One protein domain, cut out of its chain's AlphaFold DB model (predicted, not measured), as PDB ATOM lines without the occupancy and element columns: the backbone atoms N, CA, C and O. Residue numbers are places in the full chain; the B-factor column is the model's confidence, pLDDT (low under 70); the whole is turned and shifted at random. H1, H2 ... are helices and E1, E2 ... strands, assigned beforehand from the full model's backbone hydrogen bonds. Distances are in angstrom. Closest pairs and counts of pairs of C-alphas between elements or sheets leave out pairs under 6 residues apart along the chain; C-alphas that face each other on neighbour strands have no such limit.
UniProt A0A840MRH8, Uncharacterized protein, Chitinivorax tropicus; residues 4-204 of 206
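AT A GLANCE: This is residues 4 to 204 of the 206 residues of an uncharacterized protein of Chitinivorax tropicus (UniProt A0A840MRH8). A large sheet folds back on itself at E3, E1 and E4 facing E5, E7, E11, E12 and E13, and a second sheet, E2 E6 E9 E8 E10, is partly face to face with it in a sandwich. The short helices H1 and H2 pack on one face of the folded sheet. The printed part has 201 residues, with three named helices and thirteen named strands in the order H1, H2, E1 to E10, H3, E11 to E13. Both sheets are mixed; the folded one runs E1 E4 E3 E5 E7 E11 E12 E13. The class is mostly strand, and the whole is compact and rounded, with a radius of gyration of the C-alphas of 15.9 A and spans of 46 by 37 by 31 A.

IN THESE COORDINATES: H1, residues 4 to 9, begins at C-alpha 4 (117.044, 185.680, 210.517), and H2 is residues 11 to 17. The strands E1, 20 to 23, E2, 37 to 39, E3, 41 to 51 and 26.5 A long, E4, 54 to 61 and 22.8 A, E5, 65 to 67, E6, 75 to 81, E7, 89 to 91, E8, 99 to 105, E9, 108 to 114, and E10, 129 to 134, follow. H3 is residues 136 to 139. E11, 157 to 167, spans 31.0 A, E12, 170 to 180, spans 30.8 A, and E13, 200 to 203, ends at C-alpha 203 (104.784, 203.240, 209.190).

HOW THE PARTS SIT: E1 is parallel to E4, N 21 and O 55 being 2.9 A apart. E3 and E4 form an antiparallel hairpin, with N 46 and O 58 at 2.9 A; E3 bends by 55 degrees at residue 48. E11, E12 and E13 make a meander, each strand the antiparallel neighbour of the one before, with N 161 and O 176 at 2.8 A and N 173 and O 201 at 2.8 A. In the second sheet E8 and E9 form a hairpin, with N 101 and O 112 at 3.1 A. Between the sheets, the closest C-alphas of E5 and E6, Tyr 67 and Cys 78, are 6.5 A apart. H2 lies over E12 at a height over the sheet of 9.1 A. H1, on the same face, touches H2 only at the corner, Met 7 and Thr 14 having C-alphas 5.4 A apart. H3 only grazes both sheets. In H1 and H2 every O i to N i+4 pair is within hydrogen-bond range; H3 is too short for one.

THE WHOLE: The C-alphas of Gly 106 and Lys 153 are farthest apart, 48.2 A. The printed part has no cut. The links E1 to E2, E9 to E10, H3 to E11 and E12 to E13 are long. The mean pLDDT of the printed part is 82.3, with residue 34, residues 141 to 157 and residues 179 to 201 under 70.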
ATOM      1  N   LEU A   4     118.125 185.300 211.424       93.75
ATOM      2  CA  LEU A   4     117.044 185.680 210.517       93.75
ATOM      3  C   LEU A   4     115.681 185.260 211.080       93.75
ATOM      4  O   LEU A   4     114.756 186.061 211.048       93.75
ATOM      5  N   ASP A   5     115.556 184.063 211.658       94.44
ATOM      6  CA  ASP A   5     114.310 183.628 212.310       94.44
ATOM      7  C   ASP A   5     113.962 184.508 213.517       94.44
ATOM      8  O   ASP A   5     112.791 184.797 213.772       94.44
ATOM      9  N   ASP A   6     114.973 184.955 214.263       94.12
ATOM     10  CA  ASP A   6     114.788 185.901 215.364       94.12
ATOM     11  C   ASP A   6     114.339 187.268 214.841       94.12
ATOM     12  O   ASP A   6     113.369 187.827 215.353       94.12
ATOM     13  N   MET A   7     114.937 187.748 213.748       92.12
ATOM     14  CA  MET A   7     114.537 188.996 213.099       92.12
ATOM     15  C   MET A   7     113.090 188.965 212.603       92.12
ATOM     16  O   MET A   7     112.399 189.973 212.681       92.12
ATOM     17  N   ARG A   8     112.593 187.815 212.137       94.62
ATOM     18  CA  ARG A   8     111.187 187.674 211.720       94.62
ATOM     19  C   ARG A   8     110.210 187.728 212.889       94.62
ATOM     20  O   ARG A   8     109.104 188.237 212.732       94.62
ATOM     21  N   ARG A   9     110.592 187.165 214.038       93.81
ATOM     22  CA  ARG A   9     109.710 186.995 215.208       93.81
ATOM     23  C   ARG A   9     109.773 188.159 216.189       93.81
ATOM     24  O   ARG A   9     108.796 188.418 216.877       93.81
ATOM     25  N   ASN A  10     110.928 188.805 216.293       91.69
ATOM     26  CA  ASN A  10     111.189 189.915 217.199       91.69
ATOM     27  C   ASN A  10     112.259 190.849 216.593       91.69
ATOM     28  O   ASN A  10     113.406 190.883 217.067       91.69
ATOM     29  N   PRO A  11     111.927 191.567 215.503       89.50
ATOM     30  CA  PRO A  11     112.882 192.421 214.805       89.50
ATOM     31  C   PRO A  11     113.445 193.526 215.698       89.50
ATOM     32  O   PRO A  11     114.626 193.840 215.589       89.50
ATOM     33  N   GLU A  12     112.653 194.072 216.620       84.19
ATOM     34  CA  GLU A  12     113.086 195.128 217.536       84.19
ATOM     35  C   GLU A  12     114.245 194.677 218.422       84.19
ATOM     36  O   GLU A  12     115.273 195.349 218.478       84.19
ATOM     37  N   ALA A  13     114.119 193.523 219.085       86.00
ATOM     38  CA  ALA A  13     115.200 193.004 219.918       86.00
ATOM     39  C   ALA A  13     116.408 192.585 219.072       86.00
ATOM     40  O   ALA A  13     117.550 192.902 219.414       86.00
ATOM     41  N   THR A  14     116.154 191.907 217.949       87.25
ATOM     42  CA  THR A  14     117.214 191.365 217.091       87.25
ATOM     43  C   THR A  14     118.076 192.479 216.512       87.25
ATOM     44  O   THR A  14     119.298 192.422 216.596       87.25
ATOM     45  N   ILE A  15     117.466 193.538 215.982       77.75
ATOM     46  CA  ILE A  15     118.200 194.609 215.303       77.75
ATOM     47  C   ILE A  15     118.897 195.551 216.289       77.75
ATOM     48  O   ILE A  15     119.916 196.154 215.949       77.75
ATOM     49  N   LEU A  16     118.435 195.651 217.537       74.50
ATOM     50  CA  LEU A  16     119.190 196.355 218.575       74.50
ATOM     51  C   LEU A  16     120.454 195.581 218.983       74.50
ATOM     52  O   LEU A  16     121.511 196.197 219.164       74.50
ATOM     53  N   GLY A  17     120.367 194.250 219.071       79.62
ATOM     54  CA  GLY A  17     121.467 193.376 219.493       79.62
ATOM     55  C   GLY A  17     122.478 193.025 218.399       79.62
ATOM     56  O   GLY A  17     123.654 192.827 218.699       79.62
ATOM     57  N   GLU A  18     122.046 192.992 217.141       85.81
ATOM     58  CA  GLU A  18     122.831 192.493 216.012       85.81
ATOM     59  C   GLU A  18     123.039 193.567 214.940       85.81
ATOM     60  O   GLU A  18     122.288 194.538 214.840       85.81
ATOM     61  N   ASP A  19     124.076 193.382 214.129       83.25
ATOM     62  CA  ASP A  19     124.382 194.214 212.968       83.25
ATOM     63  C   ASP A  19     124.397 193.327 211.715       83.25
ATOM     64  O   ASP A  19     124.762 192.145 211.780       83.25
ATOM     65  N   PHE A  20     124.000 193.892 210.573       87.50
ATOM     66  CA  PHE A  20     123.817 193.151 209.325       87.50
ATOM     67  C   PHE A  20     124.523 193.824 208.153       87.50
ATOM     68  O   PHE A  20     124.636 195.046 208.092       87.50
ATOM     69  N   PHE A  21     124.955 193.009 207.198       88.69
ATOM     70  CA  PHE A  21     125.437 193.454 205.899       88.69
ATOM     71  C   PHE A  21     124.768 192.629 204.802       88.69
ATOM     72  O   PHE A  21     124.933 191.408 204.753       88.69
ATOM     73  N   VAL A  22     124.019 193.299 203.929       91.81
ATOM     74  CA  VAL A  22     123.362 192.681 202.776       91.81
ATOM     75  C   VAL A  22     124.316 192.754 201.591       91.81
ATOM     76  O   VAL A  22     124.552 193.812 201.006       91.81
ATOM     77  N   ASP A  23     124.892 191.610 201.246       90.38
ATOM     78  CA  ASP A  23     125.844 191.486 200.157       90.38
ATOM     79  C   ASP A  23     125.138 191.199 198.833       90.38
ATOM     80  O   ASP A  23     124.730 190.075 198.530       90.38
ATOM     81  N   VAL A  24     125.024 192.248 198.024       90.06
ATOM     82  CA  VAL A  24     124.283 192.231 196.760       90.06
ATOM     83  C   VAL A  24     125.142 191.865 195.548       90.06
ATOM     84  O   VAL A  24     124.611 191.714 194.454       90.06
ATOM     85  N   ARG A  25     126.464 191.684 195.701       83.75
ATOM     86  CA  ARG A  25     127.402 191.524 194.565       83.75
ATOM     87  C   ARG A  25     127.132 190.304 193.687       83.75
ATOM     88  O   ARG A  25     127.484 190.304 192.512       83.75
ATOM     89  N   GLY A  26     126.537 189.261 194.260       79.19
ATOM     90  CA  GLY A  26     126.159 188.047 193.535       79.19
ATOM     91  C   GLY A  26     124.772 188.105 192.895       79.19
ATOM     92  O   GLY A  26     124.412 187.186 192.158       79.19
ATOM     93  N   TYR A  27     123.983 189.146 193.170       88.31
ATOM     94  CA  TYR A  27     122.585 189.213 192.767       88.31
ATOM     95  C   TYR A  27     122.394 190.141 191.571       88.31
ATOM     96  O   TYR A  27     122.733 191.320 191.618       88.31
ATOM     97  N   LYS A  28     121.826 189.599 190.491       88.69
ATOM     98  CA  LYS A  28     121.534 190.357 189.272       88.69
ATOM     99  C   LYS A  28     120.088 190.827 189.271       88.69
ATOM    100  O   LYS A  28     119.164 190.043 189.479       88.69
ATOM    101  N   THR A  29     119.916 192.099 188.980       89.06
ATOM    102  CA  THR A  29     118.639 192.792 188.810       89.06
ATOM    103  C   THR A  29     118.299 192.922 187.332       89.06
ATOM    104  O   THR A  29     119.076 192.535 186.450       89.06
ATOM    105  N   LYS A  30     117.095 193.417 187.046       87.69
ATOM    106  CA  LYS A  30     116.646 193.693 185.681       87.69
ATOM    107  C   LYS A  30     116.597 195.197 185.477       87.69
ATOM    108  O   LYS A  30     115.994 195.884 186.289       87.69
ATOM    109  N   ALA A  31     117.181 195.698 184.395       87.25
ATOM    110  CA  ALA A  31     116.961 197.081 183.996       87.25
ATOM    111  C   ALA A  31     115.483 197.294 183.621       87.25
ATOM    112  O   ALA A  31     114.872 196.430 182.985       87.25
ATOM    113  N   ASP A  32     114.929 198.438 184.013       81.44
ATOM    114  CA  ASP A  32     113.674 198.964 183.474       81.44
ATOM    115  C   ASP A  32     113.941 199.630 182.103       81.44
ATOM    116  O   ASP A  32     115.085 199.777 181.659       81.44
ATOM    117  N   ALA A  33     112.886 200.055 181.412       72.88
ATOM    118  CA  ALA A  33     112.956 200.787 180.151       72.88
ATOM    119  C   ALA A  33     113.771 202.091 180.267       72.88
ATOM    120  O   ALA A  33     114.414 202.524 179.306       72.88
ATOM    121  N   THR A  34     113.790 202.707 181.448       67.00
ATOM    122  CA  THR A  34     114.700 203.798 181.792       67.00
ATOM    123  C   THR A  34     116.051 203.200 182.199       67.00
ATOM    124  O   THR A  34     116.176 202.573 183.240       67.00
ATOM    125  N   LYS A  35     117.109 203.412 181.400       70.38
ATOM    126  CA  LYS A  35     118.465 202.836 181.609       70.38
ATOM    127  C   LYS A  35     119.112 203.099 182.985       70.38
ATOM    128  O   LYS A  35     120.156 202.528 183.278       70.38
ATOM    129  N   HIS A  36     118.528 203.978 183.796       87.19
ATOM    130  CA  HIS A  36     118.960 204.317 185.154       87.19
ATOM    131  C   HIS A  36     117.972 203.836 186.219       87.19
ATOM    132  O   HIS A  36     117.990 204.326 187.348       87.19
ATOM    133  N   CYS A  37     117.091 202.906 185.871       91.69
ATOM    134  CA  CYS A  37     116.208 202.257 186.816       91.69
ATOM    135  C   CYS A  37     116.383 200.746 186.743       91.69
ATOM    136  O   CYS A  37     116.482 200.169 185.660       91.69
ATOM    137  N   GLU A  38     116.417 200.104 187.904       94.62
ATOM    138  CA  GLU A  38     116.462 198.650 187.999       94.62
ATOM    139  C   GLU A  38     115.364 198.133 188.916       94.62
ATOM    140  O   GLU A  38     115.036 198.720 189.947       94.62
ATOM    141  N   ILE A  39     114.817 196.990 188.536       94.69
ATOM    142  CA  ILE A  39     113.728 196.323 189.224       94.69
ATOM    143  C   ILE A  39     114.316 195.127 189.970       94.69
ATOM    144  O   ILE A  39     114.944 194.231 189.390       94.69
ATOM    145  N   GLY A  40     114.123 195.148 191.283       96.06
ATOM    146  CA  GLY A  40     114.384 194.042 192.185       96.06
ATOM    147  C   GLY A  40     113.222 193.051 192.224       96.06
ATOM    148  O   GLY A  40     112.509 192.857 191.241       96.06
ATOM    149  N   GLY A  41     113.018 192.382 193.354       96.56
ATOM    150  CA  GLY A  41     111.945 191.395 193.465       96.56
ATOM    151  C   GLY A  41     112.094 190.447 194.639       96.56
ATOM    152  O   GLY A  41     112.885 190.686 195.550       96.56
ATOM    153  N   ALA A  42     111.320 189.365 194.579       97.69
ATOM    154  CA  ALA A  42     111.323 188.331 195.597       97.69
ATOM    155  C   ALA A  42     112.685 187.627 195.683       97.69
ATOM    156  O   ALA A  42     113.257 187.219 194.664       97.69
ATOM    157  N   VAL A  43     113.173 187.464 196.908       98.06
ATOM    158  CA  VAL A  43     114.447 186.836 197.249       98.06
ATOM    159  C   VAL A  43     114.319 185.937 198.475       98.06
ATOM    160  O   VAL A  43     113.384 186.017 199.272       98.06
ATOM    161  N   THR A  44     115.300 185.056 198.609       97.25
ATOM    162  CA  THR A  44     115.556 184.247 199.786       97.25
ATOM    163  C   THR A  44     116.828 184.799 200.399       97.25
ATOM    164  O   THR A  44     117.884 184.780 199.759       97.25
ATOM    165  N   LEU A  45     116.717 185.305 201.625       96.94
ATOM    166  CA  LEU A  45     117.860 185.774 202.396       96.94
ATOM    167  C   LEU A  45     118.624 184.571 202.951       96.94
ATOM    168  O   LEU A  45     118.048 183.719 203.628       96.94
ATOM    169  N   VAL A  46     119.922 184.505 202.669       95.69
ATOM    170  CA  VAL A  46     120.795 183.418 203.120       95.69
ATOM    171  C   VAL A  46     121.826 183.984 204.082       95.69
ATOM    172  O   VAL A  46     122.603 184.866 203.724       95.69
ATOM    173  N   LEU A  47     121.836 183.481 205.316       94.62
ATOM    174  CA  LEU A  47     122.857 183.831 206.297       94.62
ATOM    175  C   LEU A  47     124.155 183.079 205.975       94.62
ATOM    176  O   LEU A  47     124.228 181.867 206.152       94.62
ATOM    177  N   GLU A  48     125.182 183.809 205.549       91.69
ATOM    178  CA  GLU A  48     126.503 183.254 205.209       91.69
ATOM    179  C   GLU A  48     127.408 183.087 206.443       91.69
ATOM    180  O   GLU A  48     128.473 182.477 206.377       91.69
ATOM    181  N   GLY A  49     126.994 183.648 207.583       88.50
ATOM    182  CA  GLY A  49     127.731 183.635 208.844       88.50
ATOM    183  C   GLY A  49     128.057 185.038 209.354       88.50
ATOM    184  O   GLY A  49     127.594 186.047 208.818       88.50
ATOM    185  N   LYS A  50     128.851 185.096 210.428       87.19
ATOM    186  CA  LYS A  50     129.235 186.343 211.101       87.19
ATOM    187  C   LYS A  50     130.703 186.655 210.832       87.19
ATOM    188  O   LYS A  50     131.568 185.808 211.035       87.19
ATOM    189  N   GLN A  51     130.990 187.881 210.413       75.50
ATOM    190  CA  GLN A  51     132.340 188.351 210.114       75.50
ATOM    191  C   GLN A  51     132.571 189.698 210.797       75.50
ATOM    192  O   GLN A  51     131.800 190.634 210.610       75.50
ATOM    193  N   GLY A  52     133.607 189.800 211.635       73.19
ATOM    194  CA  GLY A  52     133.889 191.031 212.392       73.19
ATOM    195  C   GLY A  52     132.787 191.440 213.379       73.19
ATOM    196  O   GLY A  52     132.759 192.580 213.818       73.19
ATOM    197  N   GLY A  53     131.879 190.525 213.732       78.69
ATOM    198  CA  GLY A  53     130.721 190.839 214.569       78.69
ATOM    199  C   GLY A  53     129.460 191.233 213.794       78.69
ATOM    200  O   GLY A  53     128.455 191.528 214.431       78.69
ATOM    201  N   VAL A  54     129.474 191.173 212.458       82.62
ATOM    202  CA  VAL A  54     128.327 191.512 211.600       82.62
ATOM    203  C   VAL A  54     127.845 190.295 210.824       82.62
ATOM    204  O   VAL A  54     128.647 189.540 210.271       82.62
ATOM    205  N   ASN A  55     126.532 190.089 210.807       89.75
ATOM    206  CA  ASN A  55     125.884 188.995 210.094       89.75
ATOM    207  C   ASN A  55     125.826 189.321 208.600       89.75
ATOM    208  O   ASN A  55     125.240 190.329 208.200       89.75
ATOM    209  N   ARG A  56     126.427 188.474 207.766       90.50
ATOM    210  CA  ARG A  56     126.420 188.647 206.312       90.50
ATOM    211  C   ARG A  56     125.252 187.888 205.701       90.50
ATOM    212  O   ARG A  56     125.093 186.691 205.936       90.50
ATOM    213  N   ILE A  57     124.463 188.595 204.905       93.31
ATOM    214  CA  ILE A  57     123.296 188.066 204.206       93.31
ATOM    215  C   ILE A  57     123.579 188.113 202.707       93.31
ATOM    216  O   ILE A  57     123.884 189.180 202.182       93.31
ATOM    217  N   SER A  58     123.469 186.980 202.019       94.81
ATOM    218  CA  SER A  58     123.443 186.922 200.556       94.81
ATOM    219  C   SER A  58     122.011 186.744 200.045       94.81
ATOM    220  O   SER A  58     121.088 186.438 200.808       94.81
ATOM    221  N   LEU A  59     121.818 186.965 198.743       96.88
ATOM    222  CA  LEU A  59     120.511 186.909 198.095       96.88
ATOM    223  C   LEU A  59     120.456 185.767 197.078       96.88
ATOM    224  O   LEU A  59     121.324 185.648 196.211       96.88
ATOM    225  N   LYS A  60     119.381 184.979 197.127       96.12
ATOM    226  CA  LYS A  60     118.979 184.057 196.052       96.12
ATOM    227  C   LYS A  60     117.626 184.480 195.494       96.12
ATOM    228  O   LYS A  60     116.805 185.005 196.235       96.12
ATOM    229  N   ALA A  61     117.395 184.270 194.200       95.06
ATOM    230  CA  ALA A  61     116.141 184.661 193.554       95.06
ATOM    231  C   ALA A  61     114.949 183.815 194.038       95.06
ATOM    232  O   ALA A  61     115.097 182.617 194.281       95.06
ATOM    233  N   GLY A  62     113.767 184.438 194.106       94.00
ATOM    234  CA  GLY A  62     112.538 183.824 194.617       94.00
ATOM    235  C   GLY A  62     112.544 183.694 196.140       94.00
ATOM    236  O   GLY A  62     113.568 183.910 196.766       94.00
ATOM    237  N   GLY A  63     111.422 183.327 196.751       95.62
ATOM    238  CA  GLY A  63     111.267 183.303 198.210       95.62
ATOM    239  C   GLY A  63     110.173 184.260 198.668       95.62
ATOM    240  O   GLY A  63     109.339 184.676 197.866       95.62
ATOM    241  N   THR A  64     110.160 184.568 199.962       96.62
ATOM    242  CA  THR A  64     109.124 185.396 200.603       96.62
ATOM    243  C   THR A  64     109.633 186.759 201.059       96.62
ATOM    244  O   THR A  64     108.845 187.553 201.557       96.62
ATOM    245  N   ASP A  65     110.933 187.021 200.924       98.25
ATOM    246  CA  ASP A  65     111.531 188.329 201.188       98.25
ATOM    247  C   ASP A  65     111.699 189.098 199.886       98.25
ATOM    248  O   ASP A  65     111.480 188.558 198.804       98.25
ATOM    249  N   TYR A  66     112.103 190.360 199.977       98.44
ATOM    250  CA  TYR A  66     112.215 191.228 198.814       98.44
ATOM    251  C   TYR A  66     113.505 192.038 198.837       98.44
ATOM    252  O   TYR A  66     114.017 192.409 199.890       98.44
ATOM    253  N   TYR A  67     114.023 192.326 197.650       98.12
ATOM    254  CA  TYR A  67     115.189 193.170 197.444       98.12
ATOM    255  C   TYR A  67     114.852 194.293 196.470       98.12
ATOM    256  O   TYR A  67     114.309 194.020 195.401       98.12
ATOM    257  N   PHE A  68     115.210 195.529 196.815       97.25
ATOM    258  CA  PHE A  68     115.167 196.692 195.923       97.25
ATOM    259  C   PHE A  68     116.600 197.210 195.708       97.25
ATOM    260  O   PHE A  68     117.307 197.447 196.692       97.25
ATOM    261  N   PRO A  69     117.086 197.325 194.457       95.81
ATOM    262  CA  PRO A  69     118.514 197.496 194.207       95.81
ATOM    263  C   PRO A  69     119.041 198.901 194.459       95.81
ATOM    264  O   PRO A  69     118.305 199.866 194.384       95.81
ATOM    265  N   TRP A  70     120.342 199.031 194.709       93.25
ATOM    266  CA  TRP A  70     121.019 200.309 194.496       93.25
ATOM    267  C   TRP A  70     121.455 200.399 193.035       93.25
ATOM    268  O   TRP A  70     122.065 199.463 192.517       93.25
ATOM    269  N   VAL A  71     121.184 201.533 192.394       91.81
ATOM    270  CA  VAL A  71     121.603 201.810 191.018       91.81
ATOM    271  C   VAL A  71     122.456 203.067 191.029       91.81
ATOM    272  O   VAL A  71     122.018 204.116 191.501       91.81
ATOM    273  N   ASN A  72     123.675 202.981 190.496       88.75
ATOM    274  CA  ASN A  72     124.571 204.132 190.446       88.75
ATOM    275  C   ASN A  72     123.919 205.292 189.678       88.75
ATOM    276  O   ASN A  72     123.592 205.155 188.495       88.75
ATOM    277  N   ARG A  73     123.745 206.435 190.354       89.25
ATOM    278  CA  ARG A  73     123.029 207.616 189.841       89.25
ATOM    279  C   ARG A  73     121.643 207.285 189.268       89.25
ATOM    280  O   ARG A  73     121.207 207.929 188.315       89.25
ATOM    281  N   GLY A  74     120.969 206.290 189.835       93.75
ATOM    282  CA  GLY A  74     119.685 205.793 189.365       93.75
ATOM    283  C   GLY A  74     118.685 205.537 190.486       93.75
ATOM    284  O   GLY A  74     118.824 206.043 191.600       93.75
ATOM    285  N   ILE A  75     117.662 204.752 190.163       95.44
ATOM    286  CA  ILE A  75     116.603 204.341 191.084       95.44
ATOM    287  C   ILE A  75     116.504 202.823 191.040       95.44
ATOM    288  O   ILE A  75     116.306 202.252 189.971       95.44
ATOM    289  N   GLY A  76     116.594 202.159 192.180       96.44
ATOM    290  CA  GLY A  76     116.119 200.783 192.256       96.44
ATOM    291  C   GLY A  76     114.743 200.719 192.876       96.44
ATOM    292  O   GLY A  76     114.471 201.449 193.826       96.44
ATOM    293  N   GLU A  77     113.888 199.842 192.367       96.69
ATOM    294  CA  GLU A  77     112.554 199.642 192.923       96.69
ATOM    295  C   GLU A  77     112.210 198.169 193.134       96.69
ATOM    296  O   GLU A  77     112.744 197.273 192.479       96.69
ATOM    297  N   CYS A  78     111.295 197.907 194.061       97.06
ATOM    298  CA  CYS A  78     110.688 196.597 194.245       97.06
ATOM    299  C   CYS A  78     109.231 196.745 194.667       97.06
ATOM    300  O   CYS A  78     108.910 197.552 195.538       97.06
ATOM    301  N   VAL A  79     108.369 195.928 194.067       97.56
ATOM    302  CA  VAL A  79     106.960 195.826 194.438       97.56
ATOM    303  C   VAL A  79     106.789 194.701 195.455       97.56
ATOM    304  O   VAL A  79     107.190 193.562 195.206       97.56
ATOM    305  N   VAL A  80     106.159 195.021 196.579       98.06
ATOM    306  CA  VAL A  80     105.864 194.106 197.683       98.06
ATOM    307  C   VAL A  80     104.355 194.119 197.933       98.06
ATOM    308  O   VAL A  80     103.778 195.201 198.036       98.06
ATOM    309  N   PRO A  81     103.678 192.965 198.056       96.88
ATOM    310  CA  PRO A  81     102.261 192.941 198.405       96.88
ATOM    311  C   PRO A  81     102.004 193.635 199.750       96.88
ATOM    312  O   PRO A  81     102.685 193.362 200.739       96.88
ATOM    313  N   ALA A  82     100.993 194.503 199.820       93.69
ATOM    314  CA  ALA A  82     100.617 195.197 201.056       93.69
ATOM    315  C   ALA A  82     100.195 194.221 202.170       93.69
ATOM    316  O   ALA A  82     100.425 194.477 203.353       93.69
ATOM    317  N   ASN A  83      99.637 193.071 201.777       93.62
ATOM    318  CA  ASN A  83      99.238 191.971 202.650       93.62
ATOM    319  C   ASN A  83     100.346 190.924 202.877       93.62
ATOM    320  O   ASN A  83     100.038 189.797 203.274       93.62
ATOM    321  N   ALA A  84     101.615 191.253 202.609       96.81
ATOM    322  CA  ALA A  84     102.726 190.363 202.923       96.81
ATOM    323  C   ALA A  84     102.686 189.946 204.411       96.81
ATOM    324  O   ALA A  84     102.387 190.778 205.278       96.81
ATOM    325  N   PRO A  85     102.960 188.668 204.733       96.94
ATOM    326  CA  PRO A  85     102.806 188.157 206.089       96.94
ATOM    327  C   PRO A  85     103.799 188.799 207.065       96.94
ATOM    328  O   PRO A  85     104.902 189.210 206.685       96.94
ATOM    329  N   ASN A  86     103.440 188.824 208.352       96.62
ATOM    330  CA  ASN A  86     104.389 189.149 209.416       96.62
ATOM    331  C   ASN A  86     105.626 188.239 209.323       96.62
ATOM    332  O   ASN A  86     105.527 187.043 209.052       96.62
ATOM    333  N   GLY A  87     106.797 188.834 209.525       96.44
ATOM    334  CA  GLY A  87     108.097 188.232 209.284       96.44
ATOM    335  C   GLY A  87     108.652 188.473 207.879       96.44
ATOM    336  O   GLY A  87     109.797 188.105 207.652       96.44
ATOM    337  N   THR A  88     107.917 189.080 206.942       98.12
ATOM    338  CA  THR A  88     108.476 189.467 205.628       98.12
ATOM    339  C   THR A  88     109.580 190.507 205.800       98.12
ATOM    340  O   THR A  88     109.374 191.506 206.494       98.12
ATOM    341  N   ILE A  89     110.729 190.297 205.152       97.44
ATOM    342  CA  ILE A  89     111.864 191.223 205.182       97.44
ATOM    343  C   ILE A  89     112.058 191.831 203.787       97.44
ATOM    344  O   ILE A  89     112.019 191.135 202.775       97.44
ATOM    345  N   VAL A  90     112.296 193.138 203.732       97.94
ATOM    346  CA  VAL A  90     112.617 193.882 202.511       97.94
ATOM    347  C   VAL A  90     113.974 194.552 202.712       97.94
ATOM    348  O   VAL A  90     114.158 195.317 203.659       97.94
ATOM    349  N   VAL A  91     114.941 194.251 201.850       96.69
ATOM    350  CA  VAL A  91     116.338 194.690 201.995       96.69
ATOM    351  C   VAL A  91     116.832 195.470 200.785       96.69
ATOM    352  O   VAL A  91     116.302 195.358 199.682       96.69
ATOM    353  N   THR A  92     117.907 196.221 200.987       96.25
ATOM    354  CA  THR A  92     118.673 196.854 199.914       96.25
ATOM    355  C   THR A  92     120.172 196.775 200.204       96.25
ATOM    356  O   THR A  92     120.574 196.287 201.261       96.25
ATOM    357  N   GLY A  93     121.006 197.202 199.257       90.94
ATOM    358  CA  GLY A  93     122.442 197.361 199.483       90.94
ATOM    359  C   GLY A  93     122.747 198.493 200.472       90.94
ATOM    360  O   GLY A  93     121.852 199.193 200.939       90.94
ATOM    361  N   GLY A  94     124.026 198.691 200.794       87.19
ATOM    362  CA  GLY A  94     124.440 199.782 201.678       87.19
ATOM    363  C   GLY A  94     124.011 201.157 201.153       87.19
ATOM    364  O   GLY A  94     124.118 201.434 199.961       87.19
ATOM    365  N   MET A  95     123.546 202.017 202.057       86.31
ATOM    366  CA  MET A  95     123.127 203.387 201.774       86.31
ATOM    367  C   MET A  95     124.150 204.387 202.300       86.31
ATOM    368  O   MET A  95     124.648 204.263 203.420       86.31
ATOM    369  N   ASN A  96     124.454 205.388 201.482       81.12
ATOM    370  CA  ASN A  96     125.294 206.524 201.844       81.12
ATOM    371  C   ASN A  96     124.930 207.696 200.923       81.12
ATOM    372  O   ASN A  96     125.079 207.589 199.707       81.12
ATOM    373  N   GLY A  97     124.345 208.760 201.476       84.25
ATOM    374  CA  GLY A  97     123.804 209.879 200.695       84.25
ATOM    375  C   GLY A  97     122.575 209.530 199.842       84.25
ATOM    376  O   GLY A  97     122.156 210.332 199.017       84.25
ATOM    377  N   CYS A  98     121.990 208.343 200.021       92.19
ATOM    378  CA  CYS A  98     120.805 207.883 199.292       92.19
ATOM    379  C   CYS A  98     119.530 208.108 200.116       92.19
ATOM    380  O   CYS A  98     119.593 208.138 201.347       92.19
ATOM    381  N   ALA A  99     118.368 208.198 199.473       93.81
ATOM    382  CA  ALA A  99     117.083 208.232 200.167       93.81
ATOM    383  C   ALA A  99     116.356 206.883 200.057       93.81
ATOM    384  O   ALA A  99     116.400 206.208 199.025       93.81
ATOM    385  N   PHE A 100     115.688 206.491 201.138       95.44
ATOM    386  CA  PHE A 100     114.761 205.361 201.167       95.44
ATOM    387  C   PHE A 100     113.353 205.921 201.022       95.44
ATOM    388  O   PHE A 100     113.000 206.867 201.725       95.44
ATOM    389  N   HIS A 101     112.543 205.363 200.131       96.12
ATOM    390  CA  HIS A 101     111.175 205.830 199.919       96.12
ATOM    391  C   HIS A 101     110.238 204.631 199.760       96.12
ATOM    392  O   HIS A 101     110.581 203.664 199.085       96.12
ATOM    393  N   VAL A 102     109.054 204.697 200.369       97.06
ATOM    394  CA  VAL A 102     107.969 203.728 200.178       97.06
ATOM    395  C   VAL A 102     106.690 204.454 199.805       97.06
ATOM    396  O   VAL A 102     106.263 205.363 200.521       97.06
ATOM    397  N   THR A 103     106.063 204.016 198.719       96.94
ATOM    398  CA  THR A 103     104.703 204.415 198.352       96.94
ATOM    399  C   THR A 103     103.735 203.240 198.419       96.94
ATOM    400  O   THR A 103     104.145 202.077 198.403       96.94
ATOM    401  N   GLN A 104     102.441 203.544 198.466       96.19
ATOM    402  CA  GLN A 104     101.348 202.586 198.340       96.19
ATOM    403  C   GLN A 104     100.547 202.863 197.068       96.19
ATOM    404  O   GLN A 104     100.080 203.976 196.836       96.19
ATOM    405  N   SER A 105     100.355 201.832 196.249       95.88
ATOM    406  CA  SER A 105      99.511 201.878 195.054       95.88
ATOM    407  C   SER A 105      98.607 200.649 195.019       95.88
ATOM    408  O   SER A 105      99.046 199.531 194.738       95.88
ATOM    409  N   GLY A 106      97.328 200.846 195.349       94.75
ATOM    410  CA  GLY A 106      96.381 199.745 195.532       94.75
ATOM    411  C   GLY A 106      96.873 198.753 196.593       94.75
ATOM    412  O   GLY A 106      97.245 199.146 197.695       94.75
ATOM    413  N   ASN A 107      96.924 197.467 196.237       95.06
ATOM    414  CA  ASN A 107      97.370 196.385 197.127       95.06
ATOM    415  C   ASN A 107      98.892 196.176 197.134       95.06
ATOM    416  O   ASN A 107      99.370 195.124 197.564       95.06
ATOM    417  N   ASN A 108      99.654 197.144 196.634       97.12
ATOM    418  CA  ASN A 108     101.097 197.048 196.502       97.12
ATOM    419  C   ASN A 108     101.789 198.179 197.251       97.12
ATOM    420  O   ASN A 108     101.367 199.333 197.204       97.12
ATOM    421  N   LEU A 109     102.905 197.833 197.875       97.75
ATOM    422  CA  LEU A 109     103.912 198.759 198.355       97.75
ATOM    423  C   LEU A 109     105.057 198.785 197.357       97.75
ATOM    424  O   LEU A 109     105.468 197.736 196.857       97.75
ATOM    425  N   ILE A 110     105.582 199.968 197.077       97.62
ATOM    426  CA  ILE A 110     106.714 200.133 196.172       97.62
ATOM    427  C   ILE A 110     107.850 200.751 196.966       97.62
ATOM    428  O   ILE A 110     107.744 201.869 197.463       97.62
ATOM    429  N   PHE A 111     108.922 199.982 197.119       97.81
ATOM    430  CA  PHE A 111     110.135 200.383 197.815       97.81
ATOM    431  C   PHE A 111     111.124 200.932 196.802       97.81
ATOM    432  O   PHE A 111     111.377 200.273 195.797       97.81
ATOM    433  N   TYR A 112     111.714 202.087 197.095       97.50
ATOM    434  CA  TYR A 112     112.684 202.755 196.240       97.50
ATOM    435  C   TYR A 112     114.006 202.990 196.972       97.50
ATOM    436  O   TYR A 112     114.033 203.467 198.111       97.50
ATOM    437  N   HIS A 113     115.102 202.716 196.269       96.56
ATOM    438  CA  HIS A 113     116.440 203.190 196.593       96.56
ATOM    439  C   HIS A 113     116.759 204.356 195.656       96.56
ATOM    440  O   HIS A 113     117.032 204.165 194.471       96.56
ATOM    441  N   ASP A 114     116.709 205.568 196.192       95.62
ATOM    442  CA  ASP A 114     116.878 206.812 195.448       95.62
ATOM    443  C   ASP A 114     118.323 207.316 195.590       95.62
ATOM    444  O   ASP A 114     118.712 207.855 196.634       95.62
ATOM    445  N   ALA A 115     119.150 207.075 194.567       91.69
ATOM    446  CA  ALA A 115     120.568 207.419 194.616       91.69
ATOM    447  C   ALA A 115     120.778 208.935 194.735       91.69
ATOM    448  O   ALA A 115     120.059 209.740 194.140       91.69
ATOM    449  N   ASP A 116     121.790 209.340 195.500       88.94
ATOM    450  CA  ASP A 116     122.093 210.749 195.780       88.94
ATOM    451  C   ASP A 116     120.895 211.535 196.361       88.94
ATOM    452  O   ASP A 116     120.887 212.766 196.295       88.94
ATOM    453  N   SER A 117     119.855 210.851 196.865       90.06
ATOM    454  CA  SER A 117     118.600 211.425 197.379       90.06
ATOM    455  C   SER A 117     117.815 212.309 196.396       90.06
ATOM    456  O   SER A 117     116.943 213.070 196.809       90.06
ATOM    457  N   CYS A 118     118.115 212.241 195.096       91.44
ATOM    458  CA  CYS A 118     117.605 213.218 194.127       91.44
ATOM    459  C   CYS A 118     117.223 212.646 192.759       91.44
ATOM    460  O   CYS A 118     116.977 213.414 191.827       91.44
ATOM    461  N   LYS A 119     117.216 211.322 192.577       92.44
ATOM    462  CA  LYS A 119     116.843 210.716 191.291       92.44
ATOM    463  C   LYS A 119     115.348 210.466 191.193       92.44
ATOM    464  O   LYS A 119     114.791 210.621 190.104       92.44
ATOM    465  N   LEU A 120     114.690 210.089 192.285       90.19
ATOM    466  CA  LEU A 120     113.242 209.905 192.319       90.19
ATOM    467  C   LEU A 120     112.539 211.251 192.079       90.19
ATOM    468  O   LEU A 120     112.946 212.283 192.601       90.19
ATOM    469  N   GLY A 121     111.517 211.257 191.223       87.44
ATOM    470  CA  GLY A 121     110.868 212.471 190.713       87.44
ATOM    471  C   GLY A 121     111.583 213.121 189.521       87.44
ATOM    472  O   GLY A 121     110.923 213.764 188.710       87.44
ATOM    473  N   VAL A 122     112.894 212.901 189.357       88.38
ATOM    474  CA  VAL A 122     113.676 213.390 188.204       88.38
ATOM    475  C   VAL A 122     113.716 212.361 187.077       88.38
ATOM    476  O   VAL A 122     113.437 212.685 185.926       88.38
ATOM    477  N   LEU A 123     114.073 211.114 187.396       87.69
ATOM    478  CA  LEU A 123     114.192 210.028 186.415       87.69
ATOM    479  C   LEU A 123     112.896 209.227 186.268       87.69
ATOM    480  O   LEU A 123     112.654 208.633 185.219       87.69
ATOM    481  N   LYS A 124     112.083 209.190 187.326       85.62
ATOM    482  CA  LYS A 124     110.810 208.469 187.379       85.62
ATOM    483  C   LYS A 124     109.924 209.092 188.446       85.62
ATOM    484  O   LYS A 124     110.383 209.309 189.567       85.62
ATOM    485  N   ALA A 125     108.668 209.374 188.111       88.19
ATOM    486  CA  ALA A 125     107.696 209.805 189.106       88.19
ATOM    487  C   ALA A 125     107.370 208.630 190.050       88.19
ATOM    488  O   ALA A 125     107.135 207.521 189.555       88.19
ATOM    489  N   PRO A 126     107.362 208.836 191.379       90.50
ATOM    490  CA  PRO A 126     106.889 207.814 192.304       90.50
ATOM    491  C   PRO A 126     105.415 207.502 192.026       90.50
ATOM    492  O   PRO A 126     104.642 208.380 191.638       90.50
ATOM    493  N   VAL A 127     105.031 206.240 192.201       91.75
ATOM    494  CA  VAL A 127     103.665 205.776 191.933       91.75
ATOM    495  C   VAL A 127     102.923 205.603 193.250       91.75
ATOM    496  O   VAL A 127     103.379 204.853 194.107       91.75
ATOM    497  N   GLY A 128     101.749 206.217 193.378       94.19
ATOM    498  CA  GLY A 128     100.897 206.082 194.560       94.19
ATOM    499  C   GLY A 128     101.252 207.036 195.702       94.19
ATOM    500  O   GLY A 128     102.051 207.958 195.533       94.19
ATOM    501  N   ASP A 129     100.632 206.814 196.859       94.94
ATOM    502  CA  ASP A 129     100.728 207.698 198.020       94.94
ATOM    503  C   ASP A 129     102.003 207.419 198.814       94.94
ATOM    504  O   ASP A 129     102.319 206.268 199.117       94.94
ATOM    505  N   GLN A 130     102.748 208.463 199.177       94.62
ATOM    506  CA  GLN A 130     103.954 208.316 199.992       94.62
ATOM    507  C   GLN A 130     103.588 207.876 201.416       94.62
ATOM    508  O   GLN A 130     102.924 208.612 202.144       94.62
ATOM    509  N   LEU A 131     104.103 206.719 201.841       93.38
ATOM    510  CA  LEU A 131     103.988 206.232 203.219       93.38
ATOM    511  C   LEU A 131     105.203 206.606 204.066       93.38
ATOM    512  O   LEU A 131     105.088 206.909 205.252       93.38
ATOM    513  N   CYS A 132     106.392 206.545 203.470       93.12
ATOM    514  CA  CYS A 132     107.641 206.768 204.181       93.12
ATOM    515  C   CYS A 132     108.688 207.347 203.236       93.12
ATOM    516  O   CYS A 132     108.858 206.863 202.120       93.12
ATOM    517  N   ARG A 133     109.437 208.344 203.708       93.19
ATOM    518  CA  ARG A 133     110.687 208.767 203.085       93.19
ATOM    519  C   ARG A 133     111.714 209.044 204.173       93.19
ATOM    520  O   ARG A 133     111.426 209.762 205.126       93.19
ATOM    521  N   VAL A 134     112.893 208.453 204.031       91.25
ATOM    522  CA  VAL A 134     114.026 208.654 204.929       91.25
ATOM    523  C   VAL A 134     115.181 209.230 204.127       91.25
ATOM    524  O   VAL A 134     115.779 208.546 203.294       91.25
ATOM    525  N   GLU A 135     115.457 210.501 204.389       90.94
ATOM    526  CA  GLU A 135     116.537 211.272 203.785       90.94
ATOM    527  C   GLU A 135     117.886 211.019 204.484       90.94
ATOM    528  O   GLU A 135     117.908 210.590 205.645       90.94
ATOM    529  N   PRO A 136     119.021 211.279 203.804       86.25
ATOM    530  CA  PRO A 136     120.364 211.128 204.365       86.25
ATOM    531  C   PRO A 136     120.562 211.742 205.754       86.25
ATOM    532  O   PRO A 136     121.111 211.087 206.633       86.25
ATOM    533  N   ASP A 137     120.080 212.955 206.003       82.94
ATOM    534  CA  ASP A 137     120.214 213.672 207.283       82.94
ATOM    535  C   ASP A 137     119.520 212.973 208.474       82.94
ATOM    536  O   ASP A 137     119.888 213.148 209.649       82.94
ATOM    537  N   LEU A 138     118.536 212.117 208.196       81.25
ATOM    538  CA  LEU A 138     117.826 211.353 209.216       81.25
ATOM    539  C   LEU A 138     118.641 210.170 209.749       81.25
ATOM    540  O   LEU A 138     118.496 209.844 210.931       81.25
ATOM    541  N   TYR A 139     119.518 209.567 208.940       79.25
ATOM    542  CA  TYR A 139     120.308 208.392 209.339       79.25
ATOM    543  C   TYR A 139     121.823 208.621 209.361       79.25
ATOM    544  O   TYR A 139     122.536 207.976 210.132       79.25
ATOM    545  N   MET A 140     122.329 209.574 208.582       76.81
ATOM    546  CA  MET A 140     123.728 209.988 208.585       76.81
ATOM    547  C   MET A 140     123.935 211.039 209.672       76.81
ATOM    548  O   MET A 140     123.825 212.239 209.446       76.81
ATOM    549  N   LYS A 141     124.227 210.584 210.891       64.69
ATOM    550  CA  LYS A 141     124.487 211.476 212.036       64.69
ATOM    551  C   LYS A 141     125.935 211.968 212.132       64.69
ATOM    552  O   LYS A 141     126.253 212.751 213.020       64.69
ATOM    553  N   ILE A 142     126.805 211.533 211.220       59.34
ATOM    554  CA  ILE A 142     128.163 212.067 211.059       59.34
ATOM    555  C   ILE A 142     128.087 213.214 210.036       59.34
ATOM    556  O   ILE A 142     127.474 213.000 208.987       59.34
ATOM    557  N   PRO A 143     128.655 214.410 210.313       47.34
ATOM    558  CA  PRO A 143     128.485 215.593 209.474       47.34
ATOM    559  C   PRO A 143     128.774 215.323 207.997       47.34
ATOM    560  O   PRO A 143     129.863 214.894 207.616       47.34
ATOM    561  N   TYR A 144     127.773 215.613 207.171       42.97
ATOM    562  CA  TYR A 144     127.889 215.671 205.723       42.97
ATOM    563  C   TYR A 144     128.808 216.852 205.390       42.97
ATOM    564  O   TYR A 144     128.409 218.003 205.553       42.97
ATOM    565  N   GLY A 145     130.063 216.604 205.015       40.03
ATOM    566  CA  GLY A 145     130.965 217.730 204.750       40.03
ATOM    567  C   GLY A 145     132.415 217.403 204.449       40.03
ATOM    568  O   GLY A 145     133.031 218.142 203.694       40.03
ATOM    569  N   GLU A 146     132.959 216.287 204.937       38.38
ATOM    570  CA  GLU A 146     134.345 215.922 204.626       38.38
ATOM    571  C   GLU A 146     134.443 214.430 204.281       38.38
ATOM    572  O   GLU A 146     134.479 213.549 205.137       38.38
ATOM    573  N   THR A 147     134.490 214.145 202.973       41.53
ATOM    574  CA  THR A 147     134.904 212.852 202.389       41.53
ATOM    575  C   THR A 147     134.086 211.621 202.796       41.53
ATOM    576  O   THR A 147     134.657 210.629 203.203       41.53
ATOM    577  N   LEU A 148     132.760 211.607 202.616       45.75
ATOM    578  CA  LEU A 148     131.948 210.378 202.758       45.75
ATOM    579  C   LEU A 148     131.824 209.542 201.470       45.75
ATOM    580  O   LEU A 148     130.992 208.649 201.397       45.75
ATOM    581  N   VAL A 149     132.735 209.708 200.509       47.00
ATOM    582  CA  VAL A 149     133.397 208.514 199.960       47.00
ATOM    583  C   VAL A 149     134.557 208.256 200.912       47.00
ATOM    584  O   VAL A 149     135.693 208.612 200.621       47.00
ATOM    585  N   MET A 150     134.270 207.766 202.119       47.69
ATOM    586  CA  MET A 150     135.355 207.329 202.983       47.69
ATOM    587  C   MET A 150     135.814 206.029 202.361       47.69
ATOM    588  O   MET A 150     135.291 205.005 202.710       47.69
ATOM    589  N   GLU A 151     136.698 206.035 201.377       49.78
ATOM    590  CA  GLU A 151     137.824 205.139 201.539       49.78
ATOM    591  C   GLU A 151     138.636 205.840 202.623       49.78
ATOM    592  O   GLU A 151     139.206 206.910 202.402       49.78
ATOM    593  N   ALA A 152     138.643 205.313 203.846       51.31
ATOM    594  CA  ALA A 152     139.710 205.661 204.765       51.31
ATOM    595  C   ALA A 152     141.043 205.409 204.038       51.31
ATOM    596  O   ALA A 152     141.096 204.717 203.026       51.31
ATOM    597  N   LYS A 153     142.155 205.969 204.518       52.59
ATOM    598  CA  LYS A 153     143.457 205.785 203.843       52.59
ATOM    599  C   LYS A 153     143.842 204.306 203.640       52.59
ATOM    600  O   LYS A 153     144.737 204.016 202.856       52.59
ATOM    601  N   ASP A 154     143.172 203.398 204.350       57.12
ATOM    602  CA  ASP A 154     143.274 201.946 204.235       57.12
ATOM    603  C   ASP A 154     142.277 201.303 203.244       57.12
ATOM    604  O   ASP A 154     142.259 200.085 203.123       57.12
ATOM    605  N   GLY A 155     141.458 202.086 202.537       59.72
ATOM    606  CA  GLY A 155     140.426 201.657 201.590       59.72
ATOM    607  C   GLY A 155     139.106 201.193 202.218       59.72
ATOM    608  O   GLY A 155     138.290 200.592 201.524       59.72
ATOM    609  N   SER A 156     138.876 201.423 203.517       62.66
ATOM    610  CA  SER A 156     137.617 201.046 204.179       62.66
ATOM    611  C   SER A 156     136.512 202.096 204.042       62.66
ATOM    612  O   SER A 156     136.817 203.278 204.104       62.66
ATOM    613  N   ALA A 157     135.240 201.689 203.924       67.81
ATOM    614  CA  ALA A 157     134.091 202.575 203.760       67.81
ATOM    615  C   ALA A 157     132.962 202.442 204.768       67.81
ATOM    616  O   ALA A 157     132.585 201.351 205.173       67.81
ATOM    617  N   TYR A 158     132.392 203.584 205.148       72.12
ATOM    618  CA  TYR A 158     131.204 203.649 205.991       72.12
ATOM    619  C   TYR A 158     129.950 203.488 205.137       72.12
ATOM    620  O   TYR A 158     129.769 204.183 204.137       72.12
ATOM    621  N   LEU A 159     129.072 202.581 205.554       77.31
ATOM    622  CA  LEU A 159     127.791 202.307 204.917       77.31
ATOM    623  C   LEU A 159     126.700 202.194 205.976       77.31
ATOM    624  O   LEU A 159     126.941 201.723 207.086       77.31
ATOM    625  N   TYR A 160     125.480 202.566 205.614       82.06
ATOM    626  CA  TYR A 160     124.301 202.338 206.438       82.06
ATOM    627  C   TYR A 160     123.487 201.211 205.817       82.06
ATOM    628  O   TYR A 160     122.969 201.338 204.710       82.06
ATOM    629  N   GLN A 161     123.387 200.084 206.511       86.75
ATOM    630  CA  GLN A 161     122.532 198.989 206.081       86.75
ATOM    631  C   GLN A 161     121.101 199.293 206.501       86.75
ATOM    632  O   GLN A 161     120.843 199.396 207.697       86.75
ATOM    633  N   MET A 162     120.182 199.396 205.540       88.69
ATOM    634  CA  MET A 162     118.749 199.517 205.809       88.69
ATOM    635  C   MET A 162     118.027 198.198 205.553       88.69
ATOM    636  O   MET A 162     118.329 197.489 204.589       88.69
ATOM    637  N   MET A 163     117.069 197.876 206.418       91.69
ATOM    638  CA  MET A 163     116.185 196.721 206.277       91.69
ATOM    639  C   MET A 163     114.805 197.070 206.821       91.69
ATOM    640  O   MET A 163     114.686 197.681 207.881       91.69
ATOM    641  N   CYS A 164     113.760 196.653 206.120       94.25
ATOM    642  CA  CYS A 164     112.383 196.791 206.567       94.25
ATOM    643  C   CYS A 164     111.815 195.412 206.917       94.25
ATOM    644  O   CYS A 164     112.048 194.452 206.187       94.25
ATOM    645  N   VAL A 165     111.076 195.300 208.018       95.25
ATOM    646  CA  VAL A 165     110.447 194.047 208.457       95.25
ATOM    647  C   VAL A 165     108.975 194.296 208.753       95.25
ATOM    648  O   VAL A 165     108.629 195.236 209.471       95.25
ATOM    649  N   LYS A 166     108.096 193.444 208.225       95.25
ATOM    650  CA  LYS A 166     106.677 193.428 208.591       95.25
ATOM    651  C   LYS A 166     106.528 192.715 209.933       95.25
ATOM    652  O   LYS A 166     106.836 191.531 210.030       95.25
ATOM    653  N   HIS A 167     106.086 193.406 210.976       93.81
ATOM    654  CA  HIS A 167     105.909 192.815 212.303       93.81
ATOM    655  C   HIS A 167     104.744 193.467 213.045       93.81
ATOM    656  O   HIS A 167     104.667 194.695 213.123       93.81
ATOM    657  N   ALA A 168     103.874 192.634 213.627       91.12
ATOM    658  CA  ALA A 168     102.637 193.054 214.285       91.12
ATOM    659  C   ALA A 168     101.789 193.965 213.381       91.12
ATOM    660  O   ALA A 168     101.354 195.039 213.787       91.12
ATOM    661  N   ASP A 169     101.653 193.561 212.118       89.19
ATOM    662  CA  ASP A 169     100.890 194.242 211.073       89.19
ATOM    663  C   ASP A 169     101.362 195.660 210.738       89.19
ATOM    664  O   ASP A 169     100.710 196.375 209.980       89.19
ATOM    665  N   ARG A 170     102.583 196.023 211.139       89.88
ATOM    666  CA  ARG A 170     103.232 197.291 210.785       89.88
ATOM    667  C   ARG A 170     104.549 197.052 210.070       89.88
ATOM    668  O   ARG A 170     105.223 196.052 210.321       89.88
ATOM    669  N   TRP A 171     104.926 197.968 209.188       91.31
ATOM    670  CA  TRP A 171     106.250 197.942 208.580       91.31
ATOM    671  C   TRP A 171     107.222 198.728 209.441       91.31
ATOM    672  O   TRP A 171     106.953 199.864 209.836       91.31
ATOM    673  N   LYS A 172     108.343 198.089 209.754       89.81
ATOM    674  CA  LYS A 172     109.369 198.610 210.644       89.81
ATOM    675  C   LYS A 172     110.655 198.739 209.861       89.81
ATOM    676  O   LYS A 172     111.247 197.730 209.487       89.81
ATOM    677  N   LEU A 173     111.063 199.972 209.596       88.12
ATOM    678  CA  LEU A 173     112.351 200.268 208.997       88.12
ATOM    679  C   LEU A 173     113.397 200.364 210.096       88.12
ATOM    680  O   LEU A 173     113.227 201.082 211.085       88.12
ATOM    681  N   PHE A 174     114.506 199.692 209.847       83.88
ATOM    682  CA  PHE A 174     115.682 199.740 210.675       83.88
ATOM    683  C   PHE A 174     116.903 200.082 209.843       83.88
ATOM    684  O   PHE A 174     116.999 199.707 208.671       83.88
ATOM    685  N   TYR A 175     117.875 200.725 210.482       79.38
ATOM    686  CA  TYR A 175     119.199 200.861 209.906       79.38
ATOM    687  C   TYR A 175     120.310 200.644 210.930       79.38
ATOM    688  O   TYR A 175     120.129 200.886 212.125       79.38
ATOM    689  N   SER A 176     121.470 200.209 210.440       75.38
ATOM    690  CA  SER A 176     122.709 200.087 211.210       75.38
ATOM    691  C   SER A 176     123.897 200.605 210.405       75.38
ATOM    692  O   SER A 176     124.089 200.204 209.256       75.38
ATOM    693  N   GLY A 177     124.715 201.464 211.013       74.81
ATOM    694  CA  GLY A 177     125.995 201.882 210.439       74.81
ATOM    695  C   GLY A 177     127.052 200.780 210.558       74.81
ATOM    696  O   GLY A 177     127.254 200.222 211.637       74.81
ATOM    697  N   ILE A 178     127.740 200.490 209.461       75.00
ATOM    698  CA  ILE A 178     128.803 199.492 209.350       75.00
ATOM    699  C   ILE A 178     130.012 200.092 208.620       75.00
ATOM    700  O   ILE A 178     129.867 200.986 207.790       75.00
ATOM    701  N   ILE A 179     131.213 199.596 208.912       69.94
ATOM    702  CA  ILE A 179     132.419 199.875 208.113       69.94
ATOM    703  C   ILE A 179     132.654 198.675 207.194       69.94
ATOM    704  O   ILE A 179     132.404 197.555 207.591       69.94
ATOM    705  N   ILE A 180     133.127 198.829 205.974       68.19
ATOM    706  CA  ILE A 180     133.543 197.720 205.113       68.19
ATOM    707  C   ILE A 180     135.004 197.940 204.746       68.19
ATOM    708  O   ILE A 180     135.375 199.051 204.426       68.19
ATOM    709  N   GLY A 181     135.864 196.930 204.837       58.59
ATOM    710  CA  GLY A 181     137.279 197.092 204.477       58.59
ATOM    711  C   GLY A 181     137.533 197.260 202.973       58.59
ATOM    712  O   GLY A 181     136.614 197.023 202.179       58.59
ATOM    713  N   PRO A 182     138.786 197.560 202.569       52.62
ATOM    714  CA  PRO A 182     139.208 197.505 201.167       52.62
ATOM    715  C   PRO A 182     138.832 196.155 200.544       52.62
ATOM    716  O   PRO A 182     139.014 195.095 201.150       52.62
ATOM    717  N   GLY A 183     138.239 196.184 199.348       48.97
ATOM    718  CA  GLY A 183     137.768 194.973 198.661       48.97
ATOM    719  C   GLY A 183     136.560 194.280 199.313       48.97
ATOM    720  O   GLY A 183     136.209 193.165 198.918       48.97
ATOM    721  N   ILE A 184     135.901 194.909 200.300       50.41
ATOM    722  CA  ILE A 184     134.809 194.312 201.097       50.41
ATOM    723  C   ILE A 184     135.291 192.992 201.736       50.41
ATOM    724  O   ILE A 184     134.579 191.988 201.820       50.41
ATOM    725  N   SER A 185     136.552 192.978 202.160       46.28
ATOM    726  CA  SER A 185     137.178 191.880 202.884       46.28
ATOM    727  C   SER A 185     137.829 192.431 204.148       46.28
ATOM    728  O   SER A 185     139.035 192.609 204.206       46.28
ATOM    729  N   MET A 186     136.993 192.626 205.175       50.34
ATOM    730  CA  MET A 186     137.359 192.847 206.586       50.34
ATOM    731  C   MET A 186     137.932 194.222 206.982       50.34
ATOM    732  O   MET A 186     138.757 194.763 206.259       50.34
ATOM    733  N   PRO A 187     137.671 194.714 208.211       45.00
ATOM    734  CA  PRO A 187     136.648 194.304 209.174       45.00
ATOM    735  C   PRO A 187     135.418 195.217 209.127       45.00
ATOM    736  O   PRO A 187     135.543 196.438 209.035       45.00
ATOM    737  N   VAL A 188     134.236 194.621 209.304       47.38
ATOM    738  CA  VAL A 188     133.059 195.396 209.678       47.38
ATOM    739  C   VAL A 188     133.152 195.776 211.141       47.38
ATOM    740  O   VAL A 188     132.914 194.953 212.013       47.38
ATOM    741  N   LYS A 189     133.588 197.007 211.418       43.53
ATOM    742  CA  LYS A 189     133.706 197.521 212.784       43.53
ATOM    743  C   LYS A 189     132.452 198.296 213.167       43.53
ATOM    744  O   LYS A 189     131.978 199.150 212.421       43.53
ATOM    745  N   ARG A 190     131.958 198.007 214.370       42.28
ATOM    746  CA  ARG A 190     130.903 198.755 215.052       42.28
ATOM    747  C   ARG A 190     131.412 200.176 215.331       42.28
ATOM    748  O   ARG A 190     132.357 200.345 216.096       42.28
ATOM    749  N   SER A 191     130.803 201.185 214.721       44.19
ATOM    750  CA  SER A 191     130.994 202.596 215.084       44.19
ATOM    751  C   SER A 191     129.820 202.980 215.988       44.19
ATOM    752  O   SER A 191     128.735 203.301 215.509       44.19
ATOM    753  N   PHE A 192     129.971 202.758 217.296       56.62
ATOM    754  CA  PHE A 192     128.856 202.739 218.251       56.62
ATOM    755  C   PHE A 192     128.815 203.979 219.142       56.62
ATOM    756  O   PHE A 192     129.730 204.189 219.934       56.62
ATOM    757  N   THR A 193     127.669 204.662 219.127       39.03
ATOM    758  CA  THR A 193     127.113 205.316 220.319       39.03
ATOM    759  C   THR A 193     125.621 204.953 220.409       39.03
ATOM    760  O   THR A 193     124.888 205.140 219.429       39.03
ATOM    761  N   PRO A 194     125.130 204.411 221.540       34.47
ATOM    762  CA  PRO A 194     123.709 204.127 221.708       34.47
ATOM    763  C   PRO A 194     122.910 205.439 221.674       34.47
ATOM    764  O   PRO A 194     123.326 206.435 222.257       34.47
ATOM    765  N   GLY A 195     121.776 205.444 220.964       38.22
ATOM    766  CA  GLY A 195     120.926 206.630 220.773       38.22
ATOM    767  C   GLY A 195     121.201 207.456 219.507       38.22
ATOM    768  O   GLY A 195     120.470 208.407 219.255       38.22
ATOM    769  N   VAL A 196     122.208 207.094 218.696       48.62
ATOM    770  CA  VAL A 196     122.590 207.850 217.479       48.62
ATOM    771  C   VAL A 196     122.545 207.005 216.194       48.62
ATOM    772  O   VAL A 196     122.212 207.528 215.137       48.62
ATOM    773  N   SER A 197     122.841 205.701 216.261       50.19
ATOM    774  CA  SER A 197     123.181 204.895 215.064       50.19
ATOM    775  C   SER A 197     122.213 203.750 214.730       50.19
ATOM    776  O   SER A 197     122.526 202.924 213.871       50.19
ATOM    777  N   LYS A 198     121.065 203.681 215.414       55.69
ATOM    778  CA  LYS A 198     119.959 202.755 215.127       55.69
ATOM    779  C   LYS A 198     118.644 203.484 215.366       55.69
ATOM    780  O   LYS A 198     118.431 204.021 216.452       55.69
ATOM    781  N   PHE A 199     117.775 203.493 214.366       59.34
ATOM    782  CA  PHE A 199     116.437 204.065 214.466       59.34
ATOM    783  C   PHE A 199     115.411 203.016 214.074       59.34
ATOM    784  O   PHE A 199     115.665 202.186 213.201       59.34
ATOM    785  N   LEU A 200     114.259 203.086 214.728       55.69
ATOM    786  CA  LEU A 200     113.078 202.321 214.381       55.69
ATOM    787  C   LEU A 200     112.021 203.311 213.912       55.69
ATOM    788  O   LEU A 200     111.459 204.047 214.721       55.69
ATOM    789  N   LEU A 201     111.747 203.310 212.610       66.88
ATOM    790  CA  LEU A 201     110.579 203.986 212.062       66.88
ATOM    791  C   LEU A 201     109.497 202.939 211.838       66.88
ATOM    792  O   LEU A 201     109.733 201.942 211.159       66.88
ATOM    793  N   SER A 202     108.315 203.157 212.406       72.44
ATOM    794  CA  SER A 202     107.130 202.377 212.052       72.44
ATOM    795  C   SER A 202     106.252 203.215 211.140       72.44
ATOM    796  O   SER A 202     106.000 204.378 211.450       72.44
ATOM    797  N   PHE A 203     105.792 202.628 210.043       76.62
ATOM    798  CA  PHE A 203     104.784 203.240 209.190       76.62
ATOM    799  C   PHE A 203     103.617 202.280 208.986       76.62
ATOM    800  O   PHE A 203     103.780 201.053 208.948       76.62
ATOM    801  N   ASP A 204     102.436 202.876 208.910       76.19
ATOM    802  CA  ASP A 204     101.188 202.169 208.692       76.19
ATOM    803  C   ASP A 204     100.885 202.116 207.197       76.19
ATOM    804  O   ASP A 204     101.309 202.973 206.421       76.19
TER     805      ASP A 204